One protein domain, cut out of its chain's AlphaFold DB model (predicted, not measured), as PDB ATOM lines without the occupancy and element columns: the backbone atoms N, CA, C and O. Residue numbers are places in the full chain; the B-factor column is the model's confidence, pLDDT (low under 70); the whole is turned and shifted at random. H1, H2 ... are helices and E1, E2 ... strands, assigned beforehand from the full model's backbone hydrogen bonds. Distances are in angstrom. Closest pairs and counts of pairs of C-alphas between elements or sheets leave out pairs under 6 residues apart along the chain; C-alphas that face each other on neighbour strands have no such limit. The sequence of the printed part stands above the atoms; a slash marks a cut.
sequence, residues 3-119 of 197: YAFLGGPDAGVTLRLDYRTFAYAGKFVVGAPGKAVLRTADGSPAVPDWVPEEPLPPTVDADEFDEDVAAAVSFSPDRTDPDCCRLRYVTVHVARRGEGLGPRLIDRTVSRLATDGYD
ATOM      1  N   TYR A   3     272.259   0.195  -7.870       98.56
ATOM      2  CA  TYR A   3     272.695   1.043  -6.768       98.56
ATOM      3  C   TYR A   3     272.048   2.420  -6.877       98.56
ATOM      4  O   TYR A   3     272.203   3.080  -7.900       98.56
ATOM      5  N   ALA A   4     271.402   2.873  -5.805       98.50
ATOM      6  CA  ALA A   4     270.853   4.216  -5.708       98.50
ATOM      7  C   ALA A   4     271.418   4.937  -4.480       98.50
ATOM      8  O   ALA A   4     271.300   4.463  -3.347       98.50
ATOM      9  N   PHE A   5     272.017   6.104  -4.710       98.31
ATOM     10  CA  PHE A   5     272.381   7.042  -3.653       98.31
ATOM     11  C   PHE A   5     271.178   7.936  -3.375       98.31
ATOM     12  O   PHE A   5     270.787   8.720  -4.237       98.31
ATOM     13  N   LEU A   6     270.572   7.790  -2.199       97.94
ATOM     14  CA  LEU A   6     269.327   8.484  -1.878       97.94
ATOM     15  C   LEU A   6     269.595   9.894  -1.344       97.94
ATOM     16  O   LEU A   6     268.822  10.806  -1.610       97.94
ATOM     17  N   GLY A   7     270.710  10.083  -0.636       97.56
ATOM     18  CA  GLY A   7     271.163  11.393  -0.180       97.56
ATOM     19  C   GLY A   7     272.330  11.310   0.796       97.56
ATOM     20  O   GLY A   7     272.551  10.282   1.446       97.56
ATOM     21  N   GLY A   8     273.078  12.411   0.886       97.25
ATOM     22  CA  GLY A   8     274.147  12.581   1.865       97.25
ATOM     23  C   GLY A   8     273.615  12.858   3.278       97.25
ATOM     24  O   GLY A   8     272.399  12.915   3.486       97.25
ATOM     25  N   PRO A   9     274.516  13.027   4.258       95.94
ATOM     26  CA  PRO A   9     274.151  13.477   5.597       95.94
ATOM     27  C   PRO A   9     273.359  14.792   5.549       95.94
ATOM     28  O   PRO A   9     273.591  15.629   4.681       95.94
ATOM     29  N   ASP A  10     272.398  14.936   6.458       95.69
ATOM     30  CA  ASP A  10     271.508  16.091   6.626       95.69
ATOM     31  C   ASP A  10     270.587  16.412   5.431       95.69
ATOM     32  O   ASP A  10     269.853  17.398   5.453       95.69
ATOM     33  N   ALA A  11     270.518  15.530   4.425       96.81
ATOM     34  CA  ALA A  11     269.594  15.658   3.296       96.81
ATOM     35  C   ALA A  11     268.119  15.366   3.656       96.81
ATOM     36  O   ALA A  11     267.241  15.503   2.810       96.81
ATOM     37  N   GLY A  12     267.836  14.918   4.886       96.62
ATOM     38  CA  GLY A  12     266.474  14.645   5.364       96.62
ATOM     39  C   GLY A  12     265.834  13.374   4.795       96.62
ATOM     40  O   GLY A  12     264.662  13.116   5.046       96.62
ATOM     41  N   VAL A  13     266.591  12.566   4.050       96.50
ATOM     42  CA  VAL A  13     266.093  11.352   3.392       96.50
ATOM     43  C   VAL A  13     265.714  10.300   4.426       96.50
ATOM     44  O   VAL A  13     266.510   9.981   5.311       96.50
ATOM     45  N   THR A  14     264.547   9.689   4.268       97.19
ATOM     46  CA  THR A  14     264.079   8.556   5.077       97.19
ATOM     47  C   THR A  14     263.809   7.351   4.189       97.19
ATOM     48  O   THR A  14     263.484   7.516   3.019       97.19
ATOM     49  N   LEU A  15     263.942   6.152   4.751       97.38
ATOM     50  CA  LEU A  15     263.624   4.894   4.084       97.38
ATOM     51  C   LEU A  15     262.837   4.013   5.061       97.38
ATOM     52  O   LEU A  15     263.273   3.797   6.198       97.38
ATOM     53  N   ARG A  16     261.668   3.546   4.635       97.62
ATOM     54  CA  ARG A  16     260.760   2.696   5.400       97.62
ATOM     55  C   ARG A  16     260.971   1.249   4.986       97.62
ATOM     56  O   ARG A  16     260.351   0.727   4.073       97.62
ATOM     57  N   LEU A  17     261.867   0.588   5.706       97.88
ATOM     58  CA  LEU A  17     262.109  -0.841   5.547       97.88
ATOM     59  C   LEU A  17     261.143  -1.646   6.422       97.88
ATOM     60  O   LEU A  17     260.903  -1.273   7.573       97.88
ATOM     61  N   ASP A  18     260.662  -2.780   5.916       96.44
ATOM     62  CA  ASP A  18     259.912  -3.738   6.732       96.44
ATOM     63  C   ASP A  18     260.842  -4.342   7.804       96.44
ATOM     64  O   ASP A  18     261.859  -4.980   7.513       96.44
ATOM     65  N   TYR A  19     260.507  -4.132   9.078       95.31
ATOM     66  CA  TYR A  19     261.311  -4.592  10.214       95.31
ATOM     67  C   TYR A  19     261.358  -6.116  10.349       95.31
ATOM     68  O   TYR A  19     262.251  -6.639  11.017       95.31
ATOM     69  N   ARG A  20     260.422  -6.830   9.715       95.31
ATOM     70  CA  ARG A  20     260.393  -8.296   9.675       95.31
ATOM     71  C   ARG A  20     261.439  -8.845   8.704       95.31
ATOM     72  O   ARG A  20     261.928  -9.954   8.900       95.31
ATOM     73  N   THR A  21     261.823  -8.070   7.683       95.38
ATOM     74  CA  THR A  21     262.788  -8.489   6.649       95.38
ATOM     75  C   THR A  21     264.158  -7.844   6.787       95.38
ATOM     76  O   THR A  21     265.154  -8.423   6.340       95.38
ATOM     77  N   PHE A  22     264.244  -6.671   7.412       96.69
ATOM     78  CA  PHE A  22     265.484  -5.921   7.566       96.69
ATOM     79  C   PHE A  22     265.841  -5.702   9.031       96.69
ATOM     80  O   PHE A  22     265.132  -5.048   9.796       96.69
ATOM     81  N   ALA A  23     267.046  -6.140   9.398       94.75
ATOM     82  CA  ALA A  23     267.657  -5.700  10.645       94.75
ATOM     83  C   ALA A  23     267.834  -4.173  10.620       94.75
ATOM     84  O   ALA A  23     268.121  -3.591   9.572       94.75
ATOM     85  N   TYR A  24     267.691  -3.535  11.782       94.62
ATOM     86  CA  TYR A  24     267.843  -2.085  11.955       94.62
ATOM     87  C   TYR A  24     266.858  -1.217  11.157       94.62
ATOM     88  O   TYR A  24     267.107  -0.020  11.040       94.62
ATOM     89  N   ALA A  25     265.743  -1.755  10.649       96.56
ATOM     90  CA  ALA A  25     264.768  -1.004   9.849       96.56
ATOM     91  C   ALA A  25     264.385   0.360  10.461       96.56
ATOM     92  O   ALA A  25     264.489   1.395   9.807       96.56
ATOM     93  N   GLY A  26     264.090   0.399  11.766       96.19
ATOM     94  CA  GLY A  26     263.761   1.639  12.486       96.19
ATOM     95  C   GLY A  26     264.891   2.680  12.574       96.19
ATOM     96  O   GLY A  26     264.670   3.789  13.048       96.19
ATOM     97  N   LYS A  27     266.115   2.366  12.137       96.56
ATOM     98  CA  LYS A  27     267.219   3.333  12.023       96.56
ATOM     99  C   LYS A  27     267.239   4.044  10.672       96.56
ATOM    100  O   LYS A  27     267.807   5.128  10.573       96.56
ATOM    101  N   PHE A  28     266.588   3.478   9.658       98.06
ATOM    102  CA  PHE A  28     266.516   4.046   8.315       98.06
ATOM    103  C   PHE A  28     265.428   5.122   8.165       98.06
ATOM    104  O   PHE A  28     265.472   5.900   7.217       98.06
ATOM    105  N   VAL A  29     264.537   5.276   9.148       97.31
ATOM    106  CA  VAL A  29     263.580   6.398   9.204       97.31
ATOM    107  C   VAL A  29     264.177   7.692   9.777       97.31
ATOM    108  O   VAL A  29     263.523   8.728   9.782       97.31
ATOM    109  N   VAL A  30     265.424   7.671  10.262       95.81
ATOM    110  CA  VAL A  30     266.100   8.866  10.798       95.81
ATOM    111  C   VAL A  30     266.679   9.688   9.646       95.81
ATOM    112  O   VAL A  30     267.524   9.181   8.918       95.81
ATOM    113  N   GLY A  31     266.280  10.956   9.496       95.12
ATOM    114  CA  GLY A  31     266.650  11.798   8.344       95.12
ATOM    115  C   GLY A  31     268.080  12.359   8.322       95.12
ATOM    116  O   GLY A  31     268.569  12.712   7.254       95.12
ATOM    117  N   ALA A  32     268.761  12.438   9.471       96.38
ATOM    118  CA  ALA A  32     270.091  13.055   9.557       96.38
ATOM    119  C   ALA A  32     271.219  12.226   8.895       96.38
ATOM    120  O   ALA A  32     272.052  12.798   8.201       96.38
ATOM    121  N   PRO A  33     271.292  10.888   9.037       97.69
ATOM    122  CA  PRO A  33     272.290  10.100   8.310       97.69
ATOM    123  C   PRO A  33     272.011  10.016   6.803       97.69
ATOM    124  O   PRO A  33     270.861   9.840   6.390       97.69
ATOM    125  N   GLY A  34     273.072   9.995   5.997       98.38
ATOM    126  CA  GLY A  34     272.998   9.668   4.574       98.38
ATOM    127  C   GLY A  34     272.595   8.210   4.337       98.38
ATOM    128  O   GLY A  34     272.710   7.365   5.238       98.38
ATOM    129  N   LYS A  35     272.073   7.922   3.138       98.62
ATOM    130  CA  LYS A  35     271.526   6.606   2.766       98.62
ATOM    131  C   LYS A  35     271.838   6.236   1.324       98.62
ATOM    132  O   LYS A  35     271.730   7.055   0.412       98.62
ATOM    133  N   ALA A  36     272.148   4.963   1.124       98.75
ATOM    134  CA  ALA A  36     272.229   4.343  -0.188       98.75
ATOM    135  C   ALA A  36     271.637   2.932  -0.144       98.75
ATOM    136  O   ALA A  36     271.626   2.286   0.909       98.75
ATOM    137  N   VAL A  37     271.140   2.454  -1.283       98.81
ATOM    138  CA  VAL A  37     270.442   1.169  -1.389       98.81
ATOM    139  C   VAL A  37     270.851   0.388  -2.633       98.81
ATOM    140  O   VAL A  37     271.326   0.954  -3.619       98.81
ATOM    141  N   LEU A  38     270.634  -0.925  -2.586       98.75
ATOM    142  CA  LEU A  38     270.430  -1.749  -3.770       98.75
ATOM    143  C   LEU A  38     268.937  -2.034  -3.910       98.75
ATOM    144  O   LEU A  38     268.349  -2.629  -3.004       98.75
ATOM    145  N   ARG A  39     268.356  -1.672  -5.052       98.31
ATOM    146  CA  ARG A  39     266.923  -1.836  -5.341       98.31
ATOM    147  C   ARG A  39     266.653  -2.438  -6.720       98.31
ATOM    148  O   ARG A  39     267.588  -2.597  -7.518       98.31
ATOM    149  N   THR A  40     265.427  -2.869  -6.990       98.00
ATOM    150  CA  THR A  40     264.994  -3.249  -8.344       98.00
ATOM    151  C   THR A  40     264.941  -2.000  -9.234       98.00
ATOM    152  O   THR A  40     264.801  -0.881  -8.753       98.00
ATOM    153  N   ALA A  41     265.169  -2.166 -10.537       95.19
ATOM    154  CA  ALA A  41     265.277  -1.019 -11.451       95.19
ATOM    155  C   ALA A  41     263.901  -0.493 -11.896       95.19
ATOM    156  O   ALA A  41     263.758   0.671 -12.252       95.19
ATOM    157  N   ASP A  42     262.896  -1.363 -11.891       95.62
ATOM    158  CA  ASP A  42     261.520  -1.093 -12.307       95.62
ATOM    159  C   ASP A  42     260.588  -0.771 -11.128       95.62
ATOM    160  O   ASP A  42     259.395  -0.566 -11.339       95.62
ATOM    161  N   GLY A  43     261.120  -0.724  -9.901       95.31
ATOM    162  CA  GLY A  43     260.347  -0.497  -8.680       95.31
ATOM    163  C   GLY A  43     259.493  -1.693  -8.253       95.31
ATOM    164  O   GLY A  43     258.668  -1.557  -7.356       95.31
ATOM    165  N   SER A  44     259.659  -2.861  -8.884       96.69
ATOM    166  CA  SER A  44     258.993  -4.089  -8.441       96.69
ATOM    167  C   SER A  44     259.523  -4.550  -7.076       96.69
ATOM    168  O   SER A  44     260.680  -4.266  -6.752       96.69
ATOM    169  N   PRO A  45     258.743  -5.299  -6.275       96.94
ATOM    170  CA  PRO A  45     259.234  -5.832  -5.010       96.94
ATOM    171  C   PRO A  45     260.530  -6.634  -5.186       96.94
ATOM    172  O   PRO A  45     260.657  -7.469  -6.084       96.94
ATOM    173  N   ALA A  46     261.505  -6.415  -4.306       96.75
ATOM    174  CA  ALA A  46     262.799  -7.094  -4.354       96.75
ATOM    175  C   ALA A  46     262.691  -8.612  -4.155       96.75
ATOM    176  O   ALA A  46     263.584  -9.357  -4.585       96.75
ATOM    177  N   VAL A  47     261.628  -9.061  -3.478       95.56
ATOM    178  CA  VAL A  47     261.306 -10.469  -3.223       95.56
ATOM    179  C   VAL A  47     259.777 -10.661  -3.281       95.56
ATOM    180  O   VAL A  47     259.140 -10.745  -2.236       95.56
ATOM    181  N   PRO A  48     259.164 -10.711  -4.479       92.56
ATOM    182  CA  PRO A  48     257.703 -10.648  -4.635       92.56
ATOM    183  C   PRO A  48     256.958 -11.834  -4.009       92.56
ATOM    184  O   PRO A  48     255.822 -11.685  -3.576       92.56
ATOM    185  N   ASP A  49     257.604 -12.998  -3.926       91.38
ATOM    186  CA  ASP A  49     257.015 -14.217  -3.354       91.38
ATOM    187  C   ASP A  49     257.272 -14.360  -1.844       91.38
ATOM    188  O   ASP A  49     256.945 -15.390  -1.248       91.38
ATOM    189  N   TRP A  50     257.919 -13.377  -1.209       91.06
ATOM    190  CA  TRP A  50     258.209 -13.455   0.216       91.06
ATOM    191  C   TRP A  50     256.966 -13.136   1.041       91.06
ATOM    192  O   TRP A  50     256.338 -12.095   0.868       91.06
ATOM    193  N   VAL A  51     256.649 -14.021   1.985       87.88
ATOM    194  CA  VAL A  51     255.534 -13.843   2.914       87.88
ATOM    195  C   VAL A  51     256.082 -13.818   4.343       87.88
ATOM    196  O   VAL A  51     256.785 -14.754   4.734       87.88
ATOM    197  N   PRO A  52     255.782 -12.773   5.133       87.50
ATOM    198  CA  PRO A  52     256.172 -12.700   6.536       87.50
ATOM    199  C   PRO A  52     255.464 -13.778   7.360       87.50
ATOM    200  O   PRO A  52     254.270 -14.012   7.187       87.50
ATOM    201  N   GLU A  53     256.182 -14.385   8.307       89.38
ATOM    202  CA  GLU A  53     255.594 -15.348   9.252       89.38
ATOM    203  C   GLU A  53     254.543 -14.690  10.156       89.38
ATOM    204  O   GLU A  53     253.505 -15.280  10.452       89.38
ATOM    205  N   GLU A  54     254.799 -13.446  10.565       90.38
ATOM    206  CA  GLU A  54     253.910 -12.665  11.421       90.38
ATOM    207  C   GLU A  54     253.214 -11.544  10.629       90.38
ATOM    208  O   GLU A  54     253.878 -10.788   9.903       90.38
ATOM    209  N   PRO A  55     251.885 -11.376  10.772       92.31
ATOM    210  CA  PRO A  55     251.168 -10.281  10.130       92.31
ATOM    211  C   PRO A  55     251.583  -8.926  10.719       92.31
ATOM    212  O   PRO A  55     252.072  -8.835  11.846       92.31
ATOM    213  N   LEU A  56     251.352  -7.851   9.963       93.56
ATOM    214  CA  LEU A  56     251.538  -6.503  10.494       93.56
ATOM    215  C   LEU A  56     250.480  -6.195  11.562       93.56
ATOM    216  O   LEU A  56     249.323  -6.608  11.425       93.56
ATOM    217  N   PRO A  57     250.836  -5.425  12.604       93.75
ATOM    218  CA  PRO A  57     249.842  -4.804  13.462       93.75
ATOM    219  C   PRO A  57     248.884  -3.933  12.628       93.75
ATOM    220  O   PRO A  57     249.344  -3.270  11.700       93.75
ATOM    221  N   PRO A  58     247.591  -3.820  12.990       92.19
ATOM    222  CA  PRO A  58     246.618  -3.008  12.243       92.19
ATOM    223  C   PRO A  58     246.972  -1.518  12.120       92.19
ATOM    224  O   PRO A  58     246.354  -0.792  11.353       92.19
ATOM    225  N   THR A  59     247.922  -1.042  12.925       93.31
ATOM    226  CA  THR A  59     248.415   0.340  12.927       93.31
ATOM    227  C   THR A  59     249.510   0.599  11.894       93.31
ATOM    228  O   THR A  59     249.992   1.726  11.819       93.31
ATOM    229  N   VAL A  60     249.969  -0.428  11.178       92.94
ATOM    230  CA  VAL A  60     251.045  -0.329  10.190       92.94
ATOM    231  C   VAL A  60     250.464  -0.619   8.816       92.94
ATOM    232  O   VAL A  60     249.928  -1.701   8.588       92.94
ATOM    233  N   ASP A  61     250.585   0.351   7.920       92.62
ATOM    234  CA  ASP A  61     250.213   0.199   6.519       92.62
ATOM    235  C   ASP A  61     251.404  -0.377   5.739       92.62
ATOM    236  O   ASP A  61     252.518   0.146   5.819       92.62
ATOM    237  N   ALA A  62     251.182  -1.492   5.040       89.06
ATOM    238  CA  ALA A  62     252.225  -2.181   4.283       89.06
ATOM    239  C   ALA A  62     252.683  -1.363   3.070       89.06
ATOM    240  O   ALA A  62     253.865  -1.396   2.731       89.06
ATOM    241  N   ASP A  63     251.777  -0.579   2.480       91.19
ATOM    242  CA  ASP A  63     252.042   0.210   1.273       91.19
ATOM    243  C   ASP A  63     253.017   1.374   1.544       91.19
ATOM    244  O   ASP A  63     253.523   2.011   0.620       91.19
ATOM    245  N   GLU A  64     253.312   1.666   2.818       93.56
ATOM    246  CA  GLU A  64     254.323   2.650   3.211       93.56
ATOM    247  C   GLU A  64     255.765   2.120   3.125       93.56
ATOM    248  O   GLU A  64     256.697   2.911   3.314       93.56
ATOM    249  N   PHE A  65     255.970   0.815   2.915       96.69
ATOM    250  CA  PHE A  65     257.304   0.223   2.840       96.69
ATOM    251  C   PHE A  65     257.931   0.344   1.447       96.69
ATOM    252  O   PHE A  65     257.284   0.173   0.419       96.69
ATOM    253  N   ASP A  66     259.244   0.569   1.423       97.56
ATOM    254  CA  ASP A  66     260.057   0.576   0.206       97.56
ATOM    255  C   ASP A  66     260.378  -0.873  -0.227       97.56
ATOM    256  O   ASP A  66     261.476  -1.392   0.006       97.56
ATOM    257  N   GLU A  67     259.392  -1.564  -0.809       96.62
ATOM    258  CA  GLU A  67     259.474  -2.997  -1.153       96.62
ATOM    259  C   GLU A  67     260.491  -3.323  -2.259       96.62
ATOM    260  O   GLU A  67     260.940  -4.465  -2.384       96.62
ATOM    261  N   ASP A  68     260.889  -2.335  -3.057       97.88
ATOM    262  CA  ASP A  68     261.867  -2.474  -4.138       97.88
ATOM    263  C   ASP A  68     263.314  -2.614  -3.632       97.88
ATOM    264  O   ASP A  68     264.215  -3.013  -4.382       97.88
ATOM    265  N   VAL A  69     263.563  -2.330  -2.351       98.44
ATOM    266  CA  VAL A  69     264.883  -2.407  -1.719       98.44
ATOM    267  C   VAL A  69     265.233  -3.848  -1.342       98.44
ATOM    268  O   VAL A  69     264.472  -4.538  -0.676       98.44
ATOM    269  N   ALA A  70     266.447  -4.304  -1.679       98.38
ATOM    270  CA  ALA A  70     266.994  -5.573  -1.170       98.38
ATOM    271  C   ALA A  70     268.144  -5.401  -0.175       98.38
ATOM    272  O   ALA A  70     268.454  -6.326   0.576       98.38
ATOM    273  N   ALA A  71     268.833  -4.259  -0.195       98.50
ATOM    274  CA  ALA A  71     269.889  -3.948   0.760       98.50
ATOM    275  C   ALA A  71     269.993  -2.439   0.969       98.50
ATOM    276  O   ALA A  71     269.835  -1.675   0.018       98.50
ATOM    277  N   ALA A  72     270.311  -2.018   2.189       98.75
ATOM    278  CA  ALA A  72     270.418  -0.613   2.551       98.75
ATOM    279  C   ALA A  72     271.613  -0.360   3.473       98.75
ATOM    280  O   ALA A  72     271.972  -1.196   4.308       98.75
ATOM    281  N   VAL A  73     272.229   0.811   3.313       98.75
ATOM    282  CA  VAL A  73     273.295   1.307   4.179       98.75
ATOM    283  C   VAL A  73     272.996   2.734   4.603       98.75
ATOM    284  O   VAL A  73     272.592   3.571   3.795       98.75
ATOM    285  N   SER A  74     273.193   2.999   5.888       98.62
ATOM    286  CA  SER A  74     273.174   4.336   6.462       98.62
ATOM    287  C   SER A  74     274.587   4.739   6.865       98.62
ATOM    288  O   SER A  74     275.339   3.913   7.386       98.62
ATOM    289  N   PHE A  75     274.949   5.999   6.642       98.56
ATOM    290  CA  PHE A  75     276.282   6.522   6.929       98.56
ATOM    291  C   PHE A  75     276.234   7.982   7.383       98.56
ATOM    292  O   PHE A  75     275.230   8.675   7.232       98.56
ATOM    293  N   SER A  76     277.312   8.452   8.000       97.88
ATOM    294  CA  SER A  76     277.427   9.835   8.487       97.88
ATOM    295  C   SER A  76     278.887  10.180   8.772       97.88
ATOM    296  O   SER A  76     279.668   9.253   9.000       97.88
ATOM    297  N   PRO A  77     279.254  11.470   8.828       97.44
ATOM    298  CA  PRO A  77     280.600  11.876   9.210       97.44
ATOM    299  C   PRO A  77     280.971  11.321  10.592       97.44
ATOM    300  O   PRO A  77     280.108  11.113  11.464       97.44
ATOM    301  N   ASP A  78     282.257  11.059  10.804       96.50
ATOM    302  CA  ASP A  78     282.798  10.909  12.146       96.50
ATOM    303  C   ASP A  78     282.670  12.255  12.883       96.50
ATOM    304  O   ASP A  78     282.745  13.333  12.299       96.50
ATOM    305  N   ARG A  79     282.393  12.201  14.187       93.38
ATOM    306  CA  ARG A  79     282.184  13.410  15.001       93.38
ATOM    307  C   ARG A  79     283.489  14.130  15.334       93.38
ATOM    308  O   ARG A  79     283.448  15.278  15.761       93.38
ATOM    309  N   THR A  80     284.607  13.426  15.225       94.12
ATOM    310  CA  THR A  80     285.942  13.875  15.631       94.12
ATOM    311  C   THR A  80     286.905  14.014  14.462       94.12
ATOM    312  O   THR A  80     287.964  14.609  14.631       94.12
ATOM    313  N   ASP A  81     286.530  13.503  13.291       95.75
ATOM    314  CA  ASP A  81     287.350  13.504  12.086       95.75
ATOM    315  C   ASP A  81     286.461  13.802  10.863       95.75
ATOM    316  O   ASP A  81     285.725  12.920  10.411       95.75
ATOM    317  N   PRO A  82     286.461  15.044  10.346       92.31
ATOM    318  CA  PRO A  82     285.591  15.424   9.236       92.31
ATOM    319  C   PRO A  82     285.929  14.697   7.924       92.31
ATOM    320  O   PRO A  82     285.038  14.547   7.087       92.31
ATOM    321  N   ASP A  83     287.156  14.191   7.775       96.75
ATOM    322  CA  ASP A  83     287.623  13.483   6.575       96.75
ATOM    323  C   ASP A  83     287.273  11.981   6.624       96.75
ATOM    324  O   ASP A  83     287.493  11.226   5.668       96.75
ATOM    325  N   CYS A  84     286.664  11.528   7.726       98.12
ATOM    326  CA  CYS A  84     286.237  10.154   7.942       98.12
ATOM    327  C   CYS A  84     284.710  10.014   7.883       98.12
ATOM    328  O   CYS A  84     283.959  10.683   8.596       98.12
ATOM    329  N   CYS A  85     284.233   9.060   7.086       98.44
ATOM    330  CA  CYS A  85     282.834   8.649   7.081       98.44
ATOM    331  C   CYS A  85     282.642   7.343   7.857       98.44
ATOM    332  O   CYS A  85     283.359   6.365   7.655       98.44
ATOM    333  N   ARG A  86     281.613   7.279   8.705       98.19
ATOM    334  CA  ARG A  86     281.193   6.052   9.386       98.19
ATOM    335  C   ARG A  86     279.963   5.451   8.730       98.19
ATOM    336  O   ARG A  86     278.890   6.061   8.759       98.19
ATOM    337  N   LEU A  87     280.086   4.218   8.254       98.19
ATOM    338  CA  LEU A  87     278.933   3.374   7.954       98.19
ATOM    339  C   LEU A  87     278.318   2.933   9.289       98.19
ATOM    340  O   LEU A  87     279.008   2.408  10.160       98.19
ATOM    341  N   ARG A  88     277.028   3.214   9.478       95.94
ATOM    342  CA  ARG A  88     276.322   3.039  10.755       95.94
ATOM    343  C   ARG A  88     275.522   1.751  10.795       95.94
ATOM    344  O   ARG A  88     275.623   0.997  11.751       95.94
ATOM    345  N   TYR A  89     274.732   1.510   9.755       96.38
ATOM    346  CA  TYR A  89     273.879   0.332   9.654       96.38
ATOM    347  C   TYR A  89     273.951  -0.202   8.239       96.38
ATOM    348  O   TYR A  89     273.799   0.564   7.293       96.38
ATOM    349  N   VAL A  90     274.164  -1.507   8.109       97.38
ATOM    350  CA  VAL A  90     274.119  -2.230   6.839       97.38
ATOM    351  C   VAL A  90     273.121  -3.355   7.016       97.38
ATOM    352  O   VAL A  90     273.195  -4.104   7.989       97.38
ATOM    353  N   THR A  91     272.171  -3.469   6.099       97.44
ATOM    354  CA  THR A  91     271.123  -4.481   6.183       97.44
ATOM    355  C   THR A  91     270.803  -5.037   4.806       97.44
ATOM    356  O   THR A  91     270.910  -4.343   3.795       97.44
ATOM    357  N   VAL A  92     270.457  -6.319   4.769       97.69
ATOM    358  CA  VAL A  92     270.076  -7.060   3.565       97.69
ATOM    359  C   VAL A  92     268.808  -7.822   3.898       97.69
ATOM    360  O   VAL A  92     268.717  -8.416   4.982       97.69
ATOM    361  N   HIS A  93     267.873  -7.818   2.953       97.62
ATOM    362  CA  HIS A  93     266.614  -8.536   3.044       97.62
ATOM    363  C   HIS A  93     266.888  -9.991   3.433       97.62
ATOM    364  O   HIS A  93     267.721 -10.644   2.800       97.62
ATOM    365  N   VAL A  94     266.214 -10.510   4.464       95.56
ATOM    366  CA  VAL A  94     266.451 -11.863   5.015       95.56
ATOM    367  C   VAL A  94     266.522 -12.953   3.942       95.56
ATOM    368  O   VAL A  94     267.473 -13.729   3.936       95.56
ATOM    369  N   ALA A  95     265.593 -12.942   2.982       95.88
ATOM    370  CA  ALA A  95     265.528 -13.913   1.884       95.88
ATOM    371  C   ALA A  95     266.635 -13.779   0.817       95.88
ATOM    372  O   ALA A  95     266.782 -14.662  -0.017       95.88
ATOM    373  N   ARG A  96     267.406 -12.684   0.828       95.38
ATOM    374  CA  ARG A  96     268.470 -12.385  -0.151       95.38
ATOM    375  C   ARG A  96     269.869 -12.420   0.474       95.38
ATOM    376  O   ARG A  96     270.863 -12.002  -0.132       95.38
ATOM    377  N   ARG A  97     269.974 -12.860   1.733       92.62
ATOM    378  CA  ARG A  97     271.259 -13.007   2.428       92.62
ATOM    379  C   ARG A  97     272.085 -14.109   1.763       92.62
ATOM    380  O   ARG A  97     271.558 -15.118   1.320       92.62
ATOM    381  N   GLY A  98     273.398 -13.907   1.697       89.50
ATOM    382  CA  GLY A  98     274.321 -14.842   1.039       89.50
ATOM    383  C   GLY A  98     274.554 -14.581  -0.454       89.50
ATOM    384  O   GLY A  98     275.572 -15.016  -0.977       89.50
ATOM    385  N   GLU A  99     273.725 -13.771  -1.121       94.44
ATOM    386  CA  GLU A  99     273.893 -13.419  -2.548       94.44
ATOM    387  C   GLU A  99     275.005 -12.385  -2.827       94.44
ATOM    388  O   GLU A  99     275.185 -11.934  -3.957       94.44
ATOM    389  N   GLY A 100     275.737 -11.939  -1.802       94.25
ATOM    390  CA  GLY A 100     276.787 -10.921  -1.953       94.25
ATOM    391  C   GLY A 100     276.276  -9.480  -2.106       94.25
ATOM    392  O   GLY A 100     277.063  -8.585  -2.409       94.25
ATOM    393  N   LEU A 101     274.984  -9.220  -1.854       96.56
ATOM    394  CA  LEU A 101     274.399  -7.873  -1.942       96.56
ATOM    395  C   LEU A 101     275.018  -6.878  -0.952       96.56
ATOM    396  O   LEU A 101     275.231  -5.725  -1.314       96.56
ATOM    397  N   GLY A 102     275.347  -7.322   0.266       96.00
ATOM    398  CA  GLY A 102     276.014  -6.494   1.278       96.00
ATOM    399  C   GLY A 102     277.351  -5.926   0.781       96.00
ATOM    400  O   GLY A 102     277.447  -4.713   0.624       96.00
ATOM    401  N   PRO A 103     278.355  -6.768   0.456       95.56
ATOM    402  CA  PRO A 103     279.621  -6.314  -0.129       95.56
ATOM    403  C   PRO A 103     279.437  -5.403  -1.345       95.56
ATOM    404  O   PRO A 103     279.977  -4.303  -1.383       95.56
ATOM    405  N   ARG A 104     278.568  -5.789  -2.291       97.25
ATOM    406  CA  ARG A 104     278.292  -4.977  -3.483       97.25
ATOM    407  C   ARG A 104     277.760  -3.581  -3.138       97.25
ATOM    408  O   ARG A 104     278.126  -2.610  -3.799       97.25
ATOM    409  N   LEU A 105     276.869  -3.475  -2.151       98.44
ATOM    410  CA  LEU A 105     276.354  -2.193  -1.672       98.44
ATOM    411  C   LEU A 105     277.471  -1.350  -1.045       98.44
ATOM    412  O   LEU A 105     277.555  -0.149  -1.312       98.44
ATOM    413  N   ILE A 106     278.324  -1.973  -0.234       98.19
ATOM    414  CA  ILE A 106     279.428  -1.301   0.453       98.19
ATOM    415  C   ILE A 106     280.453  -0.781  -0.548       98.19
ATOM    416  O   ILE A 106     280.778   0.398  -0.489       98.19
ATOM    417  N   ASP A 107     280.874  -1.585  -1.521       97.38
ATOM    418  CA  ASP A 107     281.848  -1.170  -2.539       97.38
ATOM    419  C   ASP A 107     281.376   0.069  -3.310       97.38
ATOM    420  O   ASP A 107     282.122   1.036  -3.498       97.38
ATOM    421  N   ARG A 108     280.101   0.074  -3.721       98.25
ATOM    422  CA  ARG A 108     279.489   1.213  -4.422       98.25
ATOM    423  C   ARG A 108     279.378   2.441  -3.525       98.25
ATOM    424  O   ARG A 108     279.643   3.548  -3.983       98.25
ATOM    425  N   THR A 109     279.033   2.240  -2.258       98.56
ATOM    426  CA  THR A 109     278.919   3.328  -1.281       98.56
ATOM    427  C   THR A 109     280.279   3.932  -0.961       98.56
ATOM    428  O   THR A 109     280.407   5.146  -1.011       98.56
ATOM    429  N   VAL A 110     281.316   3.128  -0.722       98.31
ATOM    430  CA  VAL A 110     282.679   3.626  -0.476       98.31
ATOM    431  C   VAL A 110     283.208   4.393  -1.686       98.31
ATOM    432  O   VAL A 110     283.733   5.488  -1.521       98.31
ATOM    433  N   SER A 111     282.990   3.880  -2.902       97.81
ATOM    434  CA  SER A 111     283.367   4.591  -4.135       97.81
ATOM    435  C   SER A 111     282.688   5.963  -4.236       97.81
ATOM    436  O   SER A 111     283.303   6.949  -4.646       97.81
ATOM    437  N   ARG A 112     281.411   6.040  -3.836       98.06
ATOM    438  CA  ARG A 112     280.679   7.304  -3.780       98.06
ATOM    439  C   ARG A 112     281.236   8.238  -2.704       98.06
ATOM    440  O   ARG A 112     281.486   9.395  -3.006       98.06
ATOM    441  N   LEU A 113     281.487   7.739  -1.496       98.12
ATOM    442  CA  LEU A 113     282.049   8.531  -0.398       98.12
ATOM    443  C   LEU A 113     283.435   9.099  -0.737       98.12
ATOM    444  O   LEU A 113     283.708  10.246  -0.407       98.12
ATOM    445  N   ALA A 114     284.271   8.342  -1.454       97.81
ATOM    446  CA  ALA A 114     285.543   8.844  -1.975       97.81
ATOM    447  C   ALA A 114     285.338  10.013  -2.956       97.81
ATOM    448  O   ALA A 114     286.056  11.006  -2.909       97.81
ATOM    449  N   THR A 115     284.325   9.919  -3.827       97.19
ATOM    450  CA  THR A 115     283.963  11.001  -4.762       97.19
ATOM    451  C   THR A 115     283.442  12.238  -4.026       97.19
ATOM    452  O   THR A 115     283.694  13.359  -4.459       97.19
ATOM    453  N   ASP A 116     282.748  12.035  -2.905       96.06
ATOM    454  CA  ASP A 116     282.246  13.109  -2.043       96.06
ATOM    455  C   ASP A 116     283.354  13.723  -1.151       96.06
ATOM    456  O   ASP A 116     283.083  14.669  -0.414       96.06
ATOM    457  N   GLY A 117     284.600  13.235  -1.241       97.19
ATOM    458  CA  GLY A 117     285.780  13.837  -0.610       97.19
ATOM    459  C   GLY A 117     286.204  13.232   0.728       97.19
ATOM    460  O   GLY A 117     287.072  13.797   1.380       97.19
ATOM    461  N   TYR A 118     285.624  12.103   1.149       98.25
ATOM    462  CA  TYR A 118     286.108  11.401   2.339       98.25
ATOM    463  C   TYR A 118     287.405  10.649   2.046       98.25
ATOM    464  O   TYR A 118     287.470   9.867   1.097       98.25
ATOM    465  N   ASP A 119     288.391  10.792   2.926       98.06
ATOM    466  CA  ASP A 119     289.666  10.076   2.839       98.06
ATOM    467  C   ASP A 119     289.561   8.659   3.405       98.06
ATOM    468  O   ASP A 119     290.237   7.728   2.949       98.06
TER     469      ASP A 119
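What this domain is: This is residues 3 to 119 of the 197 residues of the protein "GNAT family N-acetyltransferase" of Halorubrum persicum (UniProt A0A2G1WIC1). What is the shape? A twisted antiparallel sheet, E1 E2 E3 E4, has helix H2 packed slantwise on one face, while the long loop of residues 40 to 68 makes one end of the longest axis. What is its make-up? 117 residues are printed, 48 in named elements, E1 H1 E2 E3 E4 H2: mixed, compact, radius of gyration of the C-alphas 14.5 A, spans 43 by 30 by 22 A.

Where its parts are: What comes first? E1, residues 3 to 7, begins at C-alpha 3 (272.695, 1.043, -6.768); H1 is 25 to 28, E2 34 to 39. What follows? E3 is 69 to 77, 23.9 A; E4 84 to 92, 24.0 A; H2 101 to 115, 21.3 A, ending at C-alpha 115 (283.963, 11.001, -4.762).

How they stand to each other: Which backbone atoms pair? Within hydrogen-bond range are N 4 and O 37 (E1, E2), 2.9 A; N 36 and O 73 (E2, E3), 3.0 A; N 74 and O 89 (E3, E4), 2.9 A. Where are the helices? H2 is on the sheet at a height of 7.1 A; H1 only grazes it.

The domain as a whole: How large? The farthest C-alphas, Pro 58 and Asp 119, are 46.0 A apart. Any cut or low confidence? The printed part has no cut, and no printed residue is under 70.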